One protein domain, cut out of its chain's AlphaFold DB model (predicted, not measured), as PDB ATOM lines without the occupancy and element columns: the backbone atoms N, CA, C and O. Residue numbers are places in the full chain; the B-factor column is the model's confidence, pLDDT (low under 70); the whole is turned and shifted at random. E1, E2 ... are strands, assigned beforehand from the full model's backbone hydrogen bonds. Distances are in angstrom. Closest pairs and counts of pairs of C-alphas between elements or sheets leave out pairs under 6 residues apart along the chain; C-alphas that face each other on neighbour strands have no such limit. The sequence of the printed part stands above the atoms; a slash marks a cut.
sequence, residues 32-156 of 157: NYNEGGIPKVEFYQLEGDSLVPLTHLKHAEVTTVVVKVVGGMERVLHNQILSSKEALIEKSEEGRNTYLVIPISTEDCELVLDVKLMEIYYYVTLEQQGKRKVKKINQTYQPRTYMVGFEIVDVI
ATOM      1  N   ASN A  32     601.632 619.046 774.722       73.19
ATOM      2  CA  ASN A  32     602.614 618.052 774.291       73.19
ATOM      3  C   ASN A  32     603.891 618.758 773.815       73.19
ATOM      4  O   ASN A  32     603.876 619.940 773.490       73.19
ATOM      5  N   TYR A  33     605.001 618.026 773.745       77.06
ATOM      6  CA  TYR A  33     606.298 618.602 773.381       77.06
ATOM      7  C   TYR A  33     606.317 619.264 771.983       77.06
ATOM      8  O   TYR A  33     607.040 620.235 771.793       77.06
ATOM      9  N   ASN A  34     605.444 618.810 771.071       81.38
ATOM     10  CA  ASN A  34     605.271 619.342 769.711       81.38
ATOM     11  C   ASN A  34     604.060 620.268 769.538       81.38
ATOM     12  O   ASN A  34     603.647 620.540 768.411       81.38
ATOM     13  N   GLU A  35     603.454 620.721 770.632       83.38
ATOM     14  CA  GLU A  35     602.303 621.620 770.614       83.38
ATOM     15  C   GLU A  35     602.677 622.962 771.243       83.38
ATOM     16  O   GLU A  35     603.208 623.011 772.353       83.38
ATOM     17  N   GLY A  36     602.337 624.055 770.567       85.56
ATOM     18  CA  GLY A  36     602.658 625.395 771.045       85.56
ATOM     19  C   GLY A  36     601.868 626.494 770.345       85.56
ATOM     20  O   GLY A  36     600.903 626.229 769.623       85.56
ATOM     21  N   GLY A  37     602.267 627.740 770.598       86.75
ATOM     22  CA  GLY A  37     601.697 628.940 769.986       86.75
ATOM     23  C   GLY A  37     602.324 629.298 768.634       86.75
ATOM     24  O   GLY A  37     602.934 628.475 767.956       86.75
ATOM     25  N   ILE A  38     602.157 630.541 768.196       87.25
ATOM     26  CA  ILE A  38     602.861 631.034 767.006       87.25
ATOM     27  C   ILE A  38     604.270 631.446 767.455       87.25
ATOM     28  O   ILE A  38     604.364 632.315 768.326       87.25
ATOM     29  N   PRO A  39     605.344 630.848 766.902       88.56
ATOM     30  CA  PRO A  39     606.702 631.221 767.271       88.56
ATOM     31  C   PRO A  39     606.973 632.678 766.887       88.56
ATOM     32  O   PRO A  39     606.564 633.143 765.824       88.56
ATOM     33  N   LYS A  40     607.673 633.388 767.762       89.75
ATOM     34  CA  LYS A  40     608.186 634.740 767.546       89.75
ATOM     35  C   LYS A  40     609.692 634.734 767.732       89.75
ATOM     36  O   LYS A  40     610.226 633.843 768.392       89.75
ATOM     37  N   VAL A  41     610.358 635.726 767.163       91.56
ATOM     38  CA  VAL A  41     611.806 635.894 767.274       91.56
ATOM     39  C   VAL A  41     612.101 637.153 768.064       91.56
ATOM     40  O   VAL A  41     611.407 638.153 767.908       91.56
ATOM     41  N   GLU A  42     613.124 637.076 768.899       93.50
ATOM     42  CA  GLU A  42     613.708 638.208 769.602       93.50
ATOM     43  C   GLU A  42     615.227 638.178 769.402       93.50
ATOM     44  O   GLU A  42     615.858 637.118 769.535       93.50
ATOM     45  N   PHE A  43     615.803 639.339 769.096       94.88
ATOM     46  CA  PHE A  43     617.230 639.521 768.871       94.88
ATOM     47  C   PHE A  43     617.848 640.298 770.035       94.88
ATOM     48  O   PHE A  43     617.316 641.301 770.512       94.88
ATOM     49  N   TYR A  44     618.989 639.813 770.510       95.56
ATOM     50  CA  TYR A  44     619.720 640.402 771.622       95.56
ATOM     51  C   TYR A  44     621.179 640.587 771.238       95.56
ATOM     52  O   TYR A  44     621.751 639.734 770.566       95.56
ATOM     53  N   GLN A  45     621.801 641.647 771.727       94.81
ATOM     54  CA  GLN A  45     623.245 641.802 771.738       94.81
ATOM     55  C   GLN A  45     623.814 641.226 773.039       94.81
ATOM     56  O   GLN A  45     623.237 641.396 774.118       94.81
ATOM     57  N   LEU A  46     624.945 640.531 772.935       92.69
ATOM     58  CA  LEU A  46     625.710 640.064 774.084       92.69
ATOM     59  C   LEU A  46     626.772 641.109 774.456       92.69
ATOM     60  O   LEU A  46     627.722 641.331 773.705       92.69
ATOM     61  N   GLU A  47     626.619 641.728 775.624       90.00
ATOM     62  CA  GLU A  47     627.568 642.690 776.189       90.00
ATOM     63  C   GLU A  47     628.153 642.127 777.493       90.00
ATOM     64  O   GLU A  47     627.500 642.112 778.542       90.00
ATOM     65  N   GLY A  48     629.386 641.614 777.427       87.19
ATOM     66  CA  GLY A  48     629.966 640.833 778.523       87.19
ATOM     67  C   GLY A  48     629.115 639.591 778.804       87.19
ATOM     68  O   GLY A  48     628.909 638.774 777.913       87.19
ATOM     69  N   ASP A  49     628.573 639.491 780.021       86.06
ATOM     70  CA  ASP A  49     627.679 638.396 780.432       86.06
ATOM     71  C   ASP A  49     626.181 638.753 780.320       86.06
ATOM     72  O   ASP A  49     625.312 637.971 780.716       86.06
ATOM     73  N   SER A  50     625.853 639.953 779.825       90.69
ATOM     74  CA  SER A  50     624.482 640.473 779.788       90.69
ATOM     75  C   SER A  50     623.872 640.401 778.390       90.69
ATOM     76  O   SER A  50     624.528 640.688 777.393       90.69
ATOM     77  N   LEU A  51     622.583 640.052 778.329       93.56
ATOM     78  CA  LEU A  51     621.776 640.121 777.109       93.56
ATOM     79  C   LEU A  51     620.982 641.424 777.101       93.56
ATOM     80  O   LEU A  51     620.123 641.629 777.963       93.56
ATOM     81  N   VAL A  52     621.247 642.268 776.112       94.69
ATOM     82  CA  VAL A  52     620.585 643.562 775.913       94.69
ATOM     83  C   VAL A  52     619.786 643.498 774.609       94.69
ATOM     84  O   VAL A  52     620.234 642.829 773.679       94.69
ATOM     85  N   PRO A  53     618.589 644.107 774.505       94.44
ATOM     86  CA  PRO A  53     617.875 644.177 773.230       94.44
ATOM     87  C   PRO A  53     618.768 644.757 772.131       94.44
ATOM     88  O   PRO A  53     619.444 645.763 772.358       94.44
ATOM     89  N   LEU A  54     618.783 644.121 770.959       95.31
ATOM     90  CA  LEU A  54     619.527 644.641 769.818       95.31
ATOM     91  C   LEU A  54     618.842 645.927 769.338       95.31
ATOM     92  O   LEU A  54     617.658 645.912 769.024       95.31
ATOM     93  N   THR A  55     619.564 647.046 769.337       93.31
ATOM     94  CA  THR A  55     619.000 648.356 768.950       93.31
ATOM     95  C   THR A  55     619.678 648.947 767.728       93.31
ATOM     96  O   THR A  55     619.019 649.588 766.922       93.31
ATOM     97  N   HIS A  56     620.981 648.730 767.600       94.06
ATOM     98  CA  HIS A  56     621.791 649.185 766.484       94.06
ATOM     99  C   HIS A  56     622.930 648.193 766.260       94.06
ATOM    100  O   HIS A  56     623.303 647.440 767.163       94.06
ATOM    101  N   LEU A  57     623.493 648.214 765.059       95.31
ATOM    102  CA  LEU A  57     624.750 647.554 764.734       95.31
ATOM    103  C   LEU A  57     625.788 648.616 764.388       95.31
ATOM    104  O   LEU A  57     625.444 649.718 763.974       95.31
ATOM    105  N   LYS A  58     627.067 648.296 764.553       94.31
ATOM    106  CA  LYS A  58     628.159 649.196 764.176       94.31
ATOM    107  C   LYS A  58     628.800 648.748 762.876       94.31
ATOM    108  O   LYS A  58     629.113 647.566 762.717       94.31
ATOM    109  N   HIS A  59     628.985 649.678 761.950       95.00
ATOM    110  CA  HIS A  59     629.552 649.383 760.645       95.00
ATOM    111  C   HIS A  59     630.965 648.798 760.776       95.00
ATOM    112  O   HIS A  59     631.808 649.326 761.499       95.00
ATOM    113  N   ALA A  60     631.225 647.694 760.066       91.62
ATOM    114  CA  ALA A  60     632.500 646.973 760.075       91.62
ATOM    115  C   ALA A  60     632.995 646.492 761.461       91.62
ATOM    116  O   ALA A  60     634.134 646.031 761.575       91.62
ATOM    117  N   GLU A  61     632.153 646.532 762.499       94.50
ATOM    118  CA  GLU A  61     632.449 645.978 763.820       94.50
ATOM    119  C   GLU A  61     631.704 644.656 764.046       94.50
ATOM    120  O   GLU A  61     630.576 644.447 763.596       94.50
ATOM    121  N   VAL A  62     632.347 643.744 764.778       95.06
ATOM    122  CA  VAL A  62     631.746 642.460 765.147       95.06
ATOM    123  C   VAL A  62     630.782 642.669 766.306       95.06
ATOM    124  O   VAL A  62     631.196 643.047 767.401       95.06
ATOM    125  N   THR A  63     629.511 642.345 766.085       94.81
ATOM    126  CA  THR A  63     628.496 642.302 767.140       94.81
ATOM    127  C   THR A  63     628.076 640.860 767.398       94.81
ATOM    128  O   THR A  63     627.661 640.146 766.486       94.81
ATOM    129  N   THR A  64     628.158 640.417 768.652       95.69
ATOM    130  CA  THR A  64     627.664 639.095 769.053       95.69
ATOM    131  C   THR A  64     626.159 639.166 769.293       95.69
ATOM    132  O   THR A  64     625.706 639.745 770.281       95.69
ATOM    133  N   VAL A  65     625.383 638.563 768.397       95.94
ATOM    134  CA  VAL A  65     623.919 638.543 768.423       95.94
ATOM    135  C   VAL A  65     623.413 637.180 768.889       95.94
ATOM    136  O   VAL A  65     623.748 636.134 768.335       95.94
ATOM    137  N   VAL A  66     622.566 637.183 769.908       95.12
ATOM    138  CA  VAL A  66     621.887 636.006 770.447       95.12
ATOM    139  C   VAL A  66     620.437 636.039 769.999       95.12
ATOM    140  O   VAL A  66     619.702 636.979 770.298       95.12
ATOM    141  N   VAL A  67     620.009 634.982 769.313       93.75
ATOM    142  CA  VAL A  67     618.654 634.890 768.765       93.75
ATOM    143  C   VAL A  67     617.824 633.906 769.578       93.75
ATOM    144  O   VAL A  67     618.230 632.767 769.833       93.75
ATOM    145  N   LYS A  68     616.630 634.335 769.995       91.19
ATOM    146  CA  LYS A  68     615.688 633.504 770.749       91.19
ATOM    147  C   LYS A  68     614.386 633.344 769.984       91.19
ATOM    148  O   LYS A  68     613.794 634.316 769.533       91.19
ATOM    149  N   VAL A  69     613.923 632.100 769.889       89.31
ATOM    150  CA  VAL A  69     612.571 631.781 769.422       89.31
ATOM    151  C   VAL A  69     611.691 631.586 770.651       89.31
ATOM    152  O   VAL A  69     611.986 630.731 771.487       89.31
ATOM    153  N   VAL A  70     610.629 632.378 770.765       85.62
ATOM    154  CA  VAL A  70     609.711 632.407 771.912       85.62
ATOM    155  C   VAL A  70     608.279 632.094 771.481       85.62
ATOM    156  O   VAL A  70     607.880 632.377 770.354       85.62
ATOM    157  N   GLY A  71     607.468 631.541 772.380       76.12
ATOM    158  CA  GLY A  71     606.020 631.438 772.201       76.12
ATOM    159  C   GLY A  71     605.523 630.189 771.472       76.12
ATOM    160  O   GLY A  71     604.394 630.201 770.980       76.12
ATOM    161  N   GLY A  72     606.296 629.098 771.421       77.25
ATOM    162  CA  GLY A  72     605.739 627.823 770.952       77.25
ATOM    163  C   GLY A  72     606.714 626.729 770.529       77.25
ATOM    164  O   GLY A  72     606.323 625.567 770.500       77.25
ATOM    165  N   MET A  73     607.964 627.057 770.200       82.50
ATOM    166  CA  MET A  73     608.946 626.071 769.713       82.50
ATOM    167  C   MET A  73     609.997 625.678 770.761       82.50
ATOM    168  O   MET A  73     611.006 625.064 770.424       82.50
ATOM    169  N   GLU A  74     609.771 625.984 772.041       77.00
ATOM    170  CA  GLU A  74     610.748 625.783 773.123       77.00
ATOM    171  C   GLU A  74     611.147 624.310 773.306       77.00
ATOM    172  O   GLU A  74     612.245 624.014 773.776       77.00
ATOM    173  N   ARG A  75     610.251 623.380 772.950       78.06
ATOM    174  CA  ARG A  75     610.438 621.927 773.103       78.06
ATOM    175  C   ARG A  75     610.457 621.161 771.778       78.06
ATOM    176  O   ARG A  75     610.487 619.936 771.802       78.06
ATOM    177  N   VAL A  76     610.483 621.884 770.660       86.69
ATOM    178  CA  VAL A  76     610.490 621.320 769.306       86.69
ATOM    179  C   VAL A  76     611.925 621.232 768.804       86.69
ATOM    180  O   VAL A  76     612.686 622.197 768.899       86.69
ATOM    181  N   LEU A  77     612.305 620.100 768.223       89.81
ATOM    182  CA  LEU A  77     613.605 619.907 767.594       89.81
ATOM    183  C   LEU A  77     613.706 620.721 766.302       89.81
ATOM    184  O   LEU A  77     613.057 620.437 765.290       89.81
ATOM    185  N   HIS A  78     614.568 621.733 766.335       91.19
ATOM    186  CA  HIS A  78     614.773 622.638 765.217       91.19
ATOM    187  C   HIS A  78     616.196 623.197 765.163       91.19
ATOM    188  O   HIS A  78     616.884 623.297 766.182       91.19
ATOM    189  N   ASN A  79     616.610 623.593 763.959       92.00
ATOM    190  CA  ASN A  79     617.860 624.306 763.706       92.00
ATOM    191  C   ASN A  79     617.565 625.728 763.235       92.00
ATOM    192  O   ASN A  79     616.709 625.924 762.375       92.00
ATOM    193  N   GLN A  80     618.304 626.694 763.772       92.69
ATOM    194  CA  GLN A  80     618.183 628.108 763.426       92.69
ATOM    195  C   GLN A  80     619.247 628.512 762.409       92.69
ATOM    196  O   GLN A  80     620.411 628.101 762.509       92.69
ATOM    197  N   ILE A  81     618.837 629.320 761.439       94.31
ATOM    198  CA  ILE A  81     619.670 629.858 760.372       94.31
ATOM    199  C   ILE A  81     619.394 631.360 760.337       94.31
ATOM    200  O   ILE A  81     618.292 631.778 759.996       94.31
ATOM    201  N   LEU A  82     620.384 632.151 760.745       96.44
ATOM    202  CA  LEU A  82     620.331 633.605 760.655       96.44
ATOM    203  C   LEU A  82     620.961 634.032 759.330       96.44
ATOM    204  O   LEU A  82     622.023 633.523 758.966       96.44
ATOM    205  N   SER A  83     620.308 634.944 758.619       96.38
ATOM    206  CA  SER A  83     620.797 635.467 757.347       96.38
ATOM    207  C   SER A  83     620.482 636.950 757.192       96.38
ATOM    208  O   SER A  83     619.555 637.462 757.812       96.38
ATOM    209  N   SER A  84     621.278 637.623 756.371       96.50
ATOM    210  CA  SER A  84     621.144 639.028 755.994       96.50
ATOM    211  C   SER A  84     621.849 639.220 754.654       96.50
ATOM    212  O   SER A  84     622.734 638.430 754.305       96.50
ATOM    213  N   LYS A  85     621.453 640.234 753.884       95.75
ATOM    214  CA  LYS A  85     622.189 640.635 752.675       95.75
ATOM    215  C   LYS A  85     623.188 641.755 752.976       95.75
ATOM    216  O   LYS A  85     624.147 641.918 752.228       95.75
ATOM    217  N   GLU A  86     622.968 642.482 754.065       96.06
ATOM    218  CA  GLU A  86     623.686 643.687 754.482       96.06
ATOM    219  C   GLU A  86     624.735 643.403 755.570       96.06
ATOM    220  O   GLU A  86     625.460 644.307 755.988       96.06
ATOM    221  N   ALA A  87     624.859 642.148 756.013       95.56
ATOM    222  CA  ALA A  87     625.855 641.723 756.990       95.56
ATOM    223  C   ALA A  87     626.470 640.357 756.660       95.56
ATOM    224  O   ALA A  87     625.805 639.441 756.172       95.56
ATOM    225  N   LEU A  88     627.749 640.205 757.001       96.62
ATOM    226  CA  LEU A  88     628.394 638.905 757.117       96.62
ATOM    227  C   LEU A  88     627.973 638.274 758.448       96.62
ATOM    228  O   LEU A  88     628.086 638.904 759.500       96.62
ATOM    229  N   ILE A  89     627.483 637.037 758.395       96.62
ATOM    230  CA  ILE A  89     626.976 636.320 759.566       96.62
ATOM    231  C   ILE A  89     627.710 634.996 759.708       96.62
ATOM    232  O   ILE A  89     627.660 634.141 758.822       96.62
ATOM    233  N   GLU A  90     628.324 634.802 760.866       94.94
ATOM    234  CA  GLU A  90     628.968 633.552 761.248       94.94
ATOM    235  C   GLU A  90     628.313 632.998 762.507       94.94
ATOM    236  O   GLU A  90     627.893 633.735 763.396       94.94
ATOM    237  N   LYS A  91     628.186 631.676 762.604       93.06
ATOM    238  CA  LYS A  91     627.645 631.053 763.812       93.06
ATOM    239  C   LYS A  91     628.766 630.900 764.835       93.06
ATOM    240  O   LYS A  91     629.781 630.287 764.523       93.06
ATOM    241  N   SER A  92     628.558 631.409 766.046       90.75
ATOM    242  CA  SER A  92     629.530 631.258 767.130       90.75
ATOM    243  C   SER A  92     629.624 629.796 767.578       90.75
ATOM    244  O   SER A  92     628.612 629.095 767.681       90.75
ATOM    245  N   GLU A  93     630.846 629.340 767.859       87.38
ATOM    246  CA  GLU A  93     631.114 628.018 768.436       87.38
ATOM    247  C   GLU A  93     630.815 627.968 769.943       87.38
ATOM    248  O   GLU A  93     630.547 626.899 770.492       87.38
ATOM    249  N   GLU A  94     630.818 629.123 770.614       77.62
ATOM    250  CA  GLU A  94     630.738 629.235 772.075       77.62
ATOM    251  C   GLU A  94     629.300 629.146 772.607       77.62
ATOM    252  O   GLU A  94     629.080 628.797 773.769       77.62
ATOM    253  N   GLY A  95     628.302 629.436 771.765       73.94
ATOM    254  CA  GLY A  95     626.918 629.617 772.195       73.94
ATOM    255  C   GLY A  95     625.886 628.986 771.266       73.94
ATOM    256  O   GLY A  95     625.919 629.125 770.041       73.94
ATOM    257  N   ARG A  96     624.881 628.322 771.852       80.12
ATOM    258  CA  ARG A  96     623.706 627.875 771.093       80.12
ATOM    259  C   ARG A  96     622.912 629.107 770.648       80.12
ATOM    260  O   ARG A  96     622.533 629.922 771.481       80.12
ATOM    261  N   ASN A  97     622.624 629.200 769.348       88.06
ATOM    262  CA  ASN A  97     621.880 630.307 768.725       88.06
ATOM    263  C   ASN A  97     622.568 631.678 768.866       88.06
ATOM    264  O   ASN A  97     621.908 632.713 768.937       88.06
ATOM    265  N   THR A  98     623.896 631.671 768.950       93.88
ATOM    266  CA  THR A  98     624.726 632.876 768.968       93.88
ATOM    267  C   THR A  98     625.402 633.042 767.613       93.88
ATOM    268  O   THR A  98     625.891 632.068 767.033       93.88
ATOM    269  N   TYR A  99     625.413 634.266 767.107       95.94
ATOM    270  CA  TYR A  99     625.914 634.628 765.791       95.94
ATOM    271  C   TYR A  99     626.824 635.850 765.908       95.94
ATOM    272  O   TYR A  99     626.551 636.757 766.685       95.94
ATOM    273  N   LEU A 100     627.905 635.865 765.144       96.00
ATOM    274  CA  LEU A 100     628.753 637.027 764.941       96.00
ATOM    275  C   LEU A 100     628.226 637.742 763.701       96.00
ATOM    276  O   LEU A 100     628.169 637.143 762.626       96.00
ATOM    277  N   VAL A 101     627.790 638.984 763.868       96.88
ATOM    278  CA  VAL A 101     627.200 639.804 762.809       96.88
ATOM    279  C   VAL A 101     628.131 640.975 762.541       96.88
ATOM    280  O   VAL A 101     628.468 641.717 763.462       96.88
ATOM    281  N   ILE A 102     628.551 641.124 761.285       96.94
ATOM    282  CA  ILE A 102     629.427 642.202 760.824       96.94
ATOM    283  C   ILE A 102     628.715 642.920 759.674       96.94
ATOM    284  O   ILE A 102     628.681 642.381 758.562       96.94
ATOM    285  N   PRO A 103     628.122 644.103 759.906       96.25
ATOM    286  CA  PRO A 103     627.519 644.891 758.839       96.25
ATOM    287  C   PRO A 103     628.559 645.262 757.781       96.25
ATOM    288  O   PRO A 103     629.654 645.726 758.111       96.25
ATOM    289  N   ILE A 104     628.207 645.058 756.511       95.31
ATOM    290  CA  ILE A 104     629.055 645.392 755.352       95.31
ATOM    291  C   ILE A 104     628.636 646.700 754.666       95.31
ATOM    292  O   ILE A 104     629.325 647.160 753.758       95.31
ATOM    293  N   SER A 105     627.502 647.270 755.076       90.94
ATOM    294  CA  SER A 105     626.933 648.528 754.587       90.94
ATOM    295  C   SER A 105     626.593 649.434 755.773       90.94
ATOM    296  O   SER A 105     626.435 648.943 756.890       90.94
ATOM    297  N   THR A 106     626.474 650.739 755.528       91.00
ATOM    298  CA  THR A 106     625.938 651.728 756.481       91.00
ATOM    299  C   THR A 106     624.417 651.892 756.375       91.00
ATOM    300  O   THR A 106     623.830 652.695 757.093       91.00
ATOM    301  N   GLU A 107     623.773 651.164 755.460       92.31
ATOM    302  CA  GLU A 107     622.313 651.083 755.357       92.31
ATOM    303  C   GLU A 107     621.723 650.186 756.456       92.31
ATOM    304  O   GLU A 107     622.425 649.344 757.019       92.31
ATOM    305  N   ASP A 108     620.423 650.342 756.727       94.25
ATOM    306  CA  ASP A 108     619.690 649.502 757.678       94.25
ATOM    307  C   ASP A 108     619.882 648.014 757.355       94.25
ATOM    308  O   ASP A 108     619.754 647.570 756.211       94.25
ATOM    309  N   CYS A 109     620.175 647.223 758.383       95.19
ATOM    310  CA  CYS A 109     620.465 645.807 758.245       95.19
ATOM    311  C   CYS A 109     619.212 644.975 758.536       95.19
ATOM    312  O   CYS A 109     618.685 644.997 759.650       95.19
ATOM    313  N   GLU A 110     618.746 644.204 757.548       96.62
ATOM    314  CA  GLU A 110     617.660 643.241 757.742       96.62
ATOM    315  C   GLU A 110     618.237 641.901 758.223       96.62
ATOM    316  O   GLU A 110     618.963 641.210 757.500       96.62
ATOM    317  N   LEU A 111     617.897 641.514 759.451       96.75
ATOM    318  CA  LEU A 111     618.236 640.219 760.033       96.75
ATOM    319  C   LEU A 111     617.033 639.282 759.935       96.75
ATOM    320  O   LEU A 111     616.017 639.492 760.593       96.75
ATOM    321  N   VAL A 112     617.154 638.209 759.153       97.06
ATOM    322  CA  VAL A 112     616.085 637.225 758.930       97.06
ATOM    323  C   VAL A 112     616.429 635.910 759.616       97.06
ATOM    324  O   VAL A 112     617.478 635.313 759.348       97.06
ATOM    325  N   LEU A 113     615.524 635.423 760.471       96.25
ATOM    326  CA  LEU A 113     615.652 634.117 761.109       96.25
ATOM    327  C   LEU A 113     614.761 633.072 760.434       96.25
ATOM    328  O   LEU A 113     613.531 633.065 760.572       96.25
ATOM    329  N   ASP A 114     615.427 632.100 759.824       95.19
ATOM    330  CA  ASP A 114     614.827 630.868 759.349       95.19
ATOM    331  C   ASP A 114     615.010 629.736 760.362       95.19
ATOM    332  O   ASP A 114     616.059 629.560 760.988       95.19
ATOM    333  N   VAL A 115     613.986 628.897 760.483       93.81
ATOM    334  CA  VAL A 115     614.010 627.699 761.318       93.81
ATOM    335  C   VAL A 115     613.719 626.471 760.473       93.81
ATOM    336  O   VAL A 115     612.657 626.340 759.864       93.81
ATOM    337  N   LYS A 116     614.657 625.522 760.474       94.75
ATOM    338  CA  LYS A 116     614.473 624.190 759.901       94.75
ATOM    339  C   LYS A 116     613.918 623.252 760.966       94.75
ATOM    340  O   LYS A 116     614.642 622.845 761.877       94.75
ATOM    341  N   LEU A 117     612.643 622.901 760.832       93.81
ATOM    342  CA  LEU A 117     611.994 621.914 761.692       93.81
ATOM    343  C   LEU A 117     612.483 620.502 761.361       93.81
ATOM    344  O   LEU A 117     612.563 620.127 760.190       93.81
ATOM    345  N   MET A 118     612.778 619.723 762.402       94.06
ATOM    346  CA  MET A 118     613.213 618.324 762.294       94.06
ATOM    347  C   MET A 118     612.082 617.338 762.616       94.06
ATOM    348  O   MET A 118     612.218 616.138 762.392       94.06
ATOM    349  N   GLU A 119     610.953 617.846 763.103       93.31
ATOM    350  CA  GLU A 119     609.759 617.082 763.438       93.31
ATOM    351  C   GLU A 119     608.479 617.870 763.136       93.31
ATOM    352  O   GLU A 119     608.524 619.050 762.782       93.31
ATOM    353  N   ILE A 120     607.334 617.191 763.217       92.44
ATOM    354  CA  ILE A 120     606.028 617.815 762.991       92.44
ATOM    355  C   ILE A 120     605.686 618.692 764.196       92.44
ATOM    356  O   ILE A 120     605.679 618.211 765.327       92.44
ATOM    357  N   TYR A 121     605.335 619.948 763.929       92.62
ATOM    358  CA  TYR A 121     604.910 620.918 764.933       92.62
ATOM    359  C   TYR A 121     603.439 621.306 764.753       92.62
ATOM    360  O   TYR A 121     602.976 621.525 763.631       92.62
ATOM    361  N   TYR A 122     602.705 621.428 765.854       91.44
ATOM    362  CA  TYR A 122     601.296 621.804 765.863       91.44
ATOM    363  C   TYR A 122     601.109 623.154 766.551       91.44
ATOM    364  O   TYR A 122     601.343 623.294 767.753       91.44
ATOM    365  N   TYR A 123     600.595 624.129 765.805       90.81
ATOM    366  CA  TYR A 123     600.048 625.337 766.407       90.81
ATOM    367  C   TYR A 123     598.659 625.022 766.966       90.81
ATOM    368  O   TYR A 123     597.719 624.725 766.218       90.81
ATOM    369  N   VAL A 124     598.539 625.085 768.289       89.00
ATOM    370  CA  VAL A 124     597.327 624.738 769.030       89.00
ATOM    371  C   VAL A 124     596.814 625.957 769.788       89.00
ATOM    372  O   VAL A 124     597.566 626.654 770.462       89.00
ATOM    373  N   THR A 125     595.504 626.188 769.730       88.38
ATOM    374  CA  THR A 125     594.811 627.103 770.652       88.38
ATOM    375  C   THR A 125     593.901 626.325 771.588       88.38
ATOM    376  O   THR A 125     593.351 625.285 771.220       88.38
ATOM    377  N   LEU A 126     593.752 626.827 772.812       86.25
ATOM    378  CA  LEU A 126     592.806 626.297 773.786       86.25
ATOM    379  C   LEU A 126     591.503 627.087 773.678       86.25
ATOM    380  O   LEU A 126     591.464 628.268 774.008       86.25
ATOM    381  N   GLU A 127     590.439 626.432 773.227       84.38
ATOM    382  CA  GLU A 127     589.101 627.020 773.175       84.38
ATOM    383  C   GLU A 127     588.282 626.573 774.393       84.38
ATOM    384  O   GLU A 127     588.279 625.398 774.771       84.38
ATOM    385  N   GLN A 128     587.561 627.506 775.019       84.38
ATOM    386  CA  GLN A 128     586.636 627.183 776.102       84.38
ATOM    387  C   GLN A 128     585.267 626.801 775.524       84.38
ATOM    388  O   GLN A 128     584.574 627.624 774.934       84.38
ATOM    389  N   GLN A 129     584.853 625.554 775.739       85.25
ATOM    390  CA  GLN A 129     583.533 625.040 775.380       85.25
ATOM    391  C   GLN A 129     582.753 624.713 776.660       85.25
ATOM    392  O   GLN A 129     582.907 623.658 777.284       85.25
ATOM    393  N   GLY A 130     581.932 625.671 777.102       85.00
ATOM    394  CA  GLY A 130     581.233 625.603 778.385       85.00
ATOM    395  C   GLY A 130     582.215 625.590 779.564       85.00
ATOM    396  O   GLY A 130     582.954 626.549 779.782       85.00
ATOM    397  N   LYS A 131     582.226 624.493 780.333       85.06
ATOM    398  CA  LYS A 131     583.173 624.275 781.447       85.06
ATOM    399  C   LYS A 131     584.464 623.554 781.033       85.06
ATOM    400  O   LYS A 131     585.317 623.331 781.882       85.06
ATOM    401  N   ARG A 132     584.597 623.128 779.771       79.06
ATOM    402  CA  ARG A 132     585.753 622.354 779.286       79.06
ATOM    403  C   ARG A 132     586.677 623.237 778.454       79.06
ATOM    404  O   ARG A 132     586.197 624.037 777.658       79.06
ATOM    405  N   LYS A 133     587.991 623.050 778.592       82.06
ATOM    406  CA  LYS A 133     588.988 623.553 777.636       82.06
ATOM    407  C   LYS A 133     589.277 622.456 776.617       82.06
ATOM    408  O   LYS A 133     589.623 621.342 776.999       82.06
ATOM    409  N   VAL A 134     589.104 622.759 775.338       85.69
ATOM    410  CA  VAL A 134     589.326 621.829 774.230       85.69
ATOM    411  C   VAL A 134     590.496 622.340 773.400       85.69
ATOM    412  O   VAL A 134     590.574 623.525 773.077       85.69
ATOM    413  N   LYS A 135     591.429 621.443 773.070       88.19
ATOM    414  CA  LYS A 135     592.541 621.748 772.167       88.19
ATOM    415  C   LYS A 135     592.027 621.797 770.734       88.19
ATOM    416  O   LYS A 135     591.390 620.850 770.275       88.19
ATOM    417  N   LYS A 136     592.366 622.863 770.020       89.19
ATOM    418  CA  LYS A 136     592.127 623.004 768.588       89.19
ATOM    419  C   LYS A 136     593.453 623.183 767.873       89.19
ATOM    420  O   LYS A 136     594.170 624.149 768.132       89.19
ATOM    421  N   ILE A 137     593.760 622.253 766.975       89.69
ATOM    422  CA  ILE A 137     594.902 622.367 766.067       89.69
ATOM    423  C   ILE A 137     594.509 623.367 764.982       89.69
ATOM    424  O   ILE A 137     593.613 623.098 764.185       89.69
ATOM    425  N   ASN A 138     595.159 624.527 764.974       90.50
ATOM    426  CA  ASN A 138     594.934 625.549 763.955       90.50
ATOM    427  C   ASN A 138     595.778 625.287 762.714       90.50
ATOM    428  O   ASN A 138     595.312 625.495 761.597       90.50
ATOM    429  N   GLN A 139     597.022 624.846 762.909       90.69
ATOM    430  CA  GLN A 139     597.960 624.625 761.818       90.69
ATOM    431  C   GLN A 139     598.960 623.522 762.160       90.69
ATOM    432  O   GLN A 139     599.422 623.412 763.295       90.69
ATOM    433  N   THR A 140     599.317 622.736 761.146       92.81
ATOM    434  CA  THR A 140     600.355 621.704 761.223       92.81
ATOM    435  C   THR A 140     601.529 622.117 760.347       92.81
ATOM    436  O   THR A 140     601.371 622.343 759.147       92.81
ATOM    437  N   TYR A 141     602.711 622.184 760.942       91.69
ATOM    438  CA  TYR A 141     603.967 622.497 760.281       91.69
ATOM    439  C   TYR A 141     604.757 621.200 760.087       91.69
ATOM    440  O   TYR A 141     605.135 620.531 761.044       91.69
ATOM    441  N   GLN A 142     604.982 620.832 758.827       94.69
ATOM    442  CA  GLN A 142     605.802 619.678 758.448       94.69
ATOM    443  C   GLN A 142     607.306 619.997 758.571       94.69
ATOM    444  O   GLN A 142     607.654 621.178 758.488       94.69
ATOM    445  N   PRO A 143     608.198 618.992 758.688       96.06
ATOM    446  CA  PRO A 143     609.650 619.191 758.711       96.06
ATOM    447  C   PRO A 143     610.171 619.858 757.426       96.06
ATOM    448  O   PRO A 143     610.344 619.219 756.389       96.06
ATOM    449  N   ARG A 144     610.385 621.174 757.480       94.94
ATOM    450  CA  ARG A 144     610.983 622.004 756.424       94.94
ATOM    451  C   ARG A 144     611.496 623.308 757.034       94.94
ATOM    452  O   ARG A 144     611.353 623.528 758.237       94.94
ATOM    453  N   THR A 145     612.086 624.160 756.206       95.25
ATOM    454  CA  THR A 145     612.506 625.506 756.608       95.25
ATOM    455  C   THR A 145     611.328 626.475 756.545       95.25
ATOM    456  O   THR A 145     610.566 626.463 755.576       95.25
ATOM    457  N   TYR A 146     611.178 627.294 757.581       93.38
ATOM    458  CA  TYR A 146     610.198 628.370 757.664       93.38
ATOM    459  C   TYR A 146     610.884 629.642 758.141       93.38
ATOM    460  O   TYR A 146     611.635 629.588 759.113       93.38
ATOM    461  N   MET A 147     610.545 630.769 757.526       93.94
ATOM    462  CA  MET A 147     610.856 632.081 758.082       93.94
ATOM    463  C   MET A 147     609.991 632.298 759.324       93.94
ATOM    464  O   MET A 147     608.763 632.201 759.246       93.94
ATOM    465  N   VAL A 148     610.627 632.542 760.470       92.25
ATOM    466  CA  VAL A 148     609.931 632.722 761.756       92.25
ATOM    467  C   VAL A 148     609.807 634.196 762.118       92.25
ATOM    468  O   VAL A 148     608.819 634.597 762.729       92.25
ATOM    469  N   GLY A 149     610.770 635.014 761.707       93.25
ATOM    470  CA  GLY A 149     610.733 636.450 761.930       93.25
ATOM    471  C   GLY A 149     611.909 637.156 761.279       93.25
ATOM    472  O   GLY A 149     612.850 636.516 760.807       93.25
ATOM    473  N   PHE A 150     611.828 638.478 761.276       94.69
ATOM    474  CA  PHE A 150     612.896 639.365 760.850       94.69
ATOM    475  C   PHE A 150     612.889 640.617 761.728       94.69
ATOM    476  O   PHE A 150     611.864 640.936 762.339       94.69
ATOM    477  N   GLU A 151     614.019 641.308 761.780       95.19
ATOM    478  CA  GLU A 151     614.160 642.614 762.416       95.19
ATOM    479  C   GLU A 151     615.043 643.506 761.541       95.19
ATOM    480  O   GLU A 151     616.014 643.033 760.952       95.19
ATOM    481  N   ILE A 152     614.667 644.779 761.419       96.00
ATOM    482  CA  ILE A 152     615.448 645.796 760.713       96.00
ATOM    483  C   ILE A 152     616.157 646.611 761.786       96.00
ATOM    484  O   ILE A 152     615.501 647.115 762.698       96.00
ATOM    485  N   VAL A 153     617.479 646.693 761.688       95.94
ATOM    486  CA  VAL A 153     618.337 647.311 762.697       95.94
ATOM    487  C   VAL A 153     619.178 648.400 762.048       95.94
ATOM    488  O   VAL A 153     619.862 648.144 761.057       95.94
ATOM    489  N   ASP A 154     619.157 649.595 762.632       96.06
ATOM    490  CA  ASP A 154     619.949 650.730 762.156       96.06
ATOM    491  C   ASP A 154     621.452 650.423 762.285       96.06
ATOM    492  O   ASP A 154     621.904 649.866 763.295       96.06
ATOM    493  N   VAL A 155     622.243 650.818 761.284       95.19
ATOM    494  CA  VAL A 155     623.709 650.720 761.332       95.19
ATOM    495  C   VAL A 155     624.307 652.098 761.607       95.19
ATOM    496  O   VAL A 155     624.027 653.062 760.899       95.19
ATOM    497  N   ILE A 156     625.137 652.195 762.647       94.00
ATOM    498  CA  ILE A 156     625.854 653.417 763.027       94.00
ATOM    499  C   ILE A 156     627.348 653.305 762.706       94.00
ATOM    500  O   ILE A 156     627.907 652.206 762.695       94.00
TER     501      ILE A 156
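What this domain is: This is residues 32 to 156 of the 157 residues of an uncharacterized protein of Cytophaga hutchinsonii (strain ATCC 33406 / DSM 1761 / CIP 103989 / NBRC 15051 / NCIMB 9469 / D465) (UniProt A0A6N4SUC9). Two strongly twisted sheets wrap together into a small barrel-like body, loosely closed where E1 comes beside E11 and where the end of E5 meets E6. From one end of this body the long hairpin of E9 and E10 reaches away as an arm, and the arm makes much of the length. The printed part has 125 residues with no named helix and eleven strands, E1 to E11 along the chain, and its class is all strand. One sheet has the order E2, E1, E4, E7, E6, antiparallel; the other, E3, E11, E8, E5, is mixed and curled like part of a barrel. The whole is loose, with a radius of gyration of the C-alphas of 17.0 A and spans of 57 by 27 by 26 A.

Where its parts are: E1, residues 40 to 47, begins at C-alpha 40 at (608.186, 634.740, 767.546) and is 22.7 A long. E2 is residues 50 to 53, E3 residues 56 to 58, and E4 residues 63 to 70, 21.8 A long. E5 is residues 78 to 83, E6 residues 87 to 91 and E7 residues 98 to 103. E8, residues 109 to 117, is 25.6 A long. E9, residues 121 to 129, measures 24.1 A and ends at C-alpha 129 at (583.533, 625.040, 775.380); E10, residues 132 to 141, measures 26.3 A. E11, residues 145 to 156, measures 31.6 A and ends at C-alpha 156 at (625.854, 653.417, 763.027).

How they stand to each other: E1 and E2 form a hairpin, with N 45 and O 52 2.8 A apart. E1 and E4 are antiparallel, with N 42 and O 68 2.9 A apart. E4 and E7 are antiparallel, with N 65 and O 99 2.7 A apart. E6 and E7 form a hairpin, with N 88 and O 102 2.8 A apart. In the other sheet E5 and E8 are antiparallel, with N 81 and O 114 2.8 A apart. E11 bends by 58 degrees at residue 148; it pairs with E8 over residues 145 to 153, where N 111 and O 151 are 2.8 A apart, and with parallel E3 over residues 154 to 156, where N 156 and O 57 are 2.8 A apart. Between the sheets, the closest C-alphas of E1 and E11, Val 41 and Gly 149, are 5.5 A apart; those of E5 and E6, Ser 83 and Ile 89, are 6.6 A apart. E4 and E5 are near each other. E9 and E10 form a hairpin, with N 127 and O 134 2.9 A apart. Residues 35 to 36 pair, parallel, with residues 122 to 123 of E9.

The domain as a whole: The two C-alphas farthest apart, those of Ala 60 and Gly 130, are 58.5 A apart. The printed part has no cut and no long link. The mean pLDDT of the printed part is 91.0, and no printed residue is under 70.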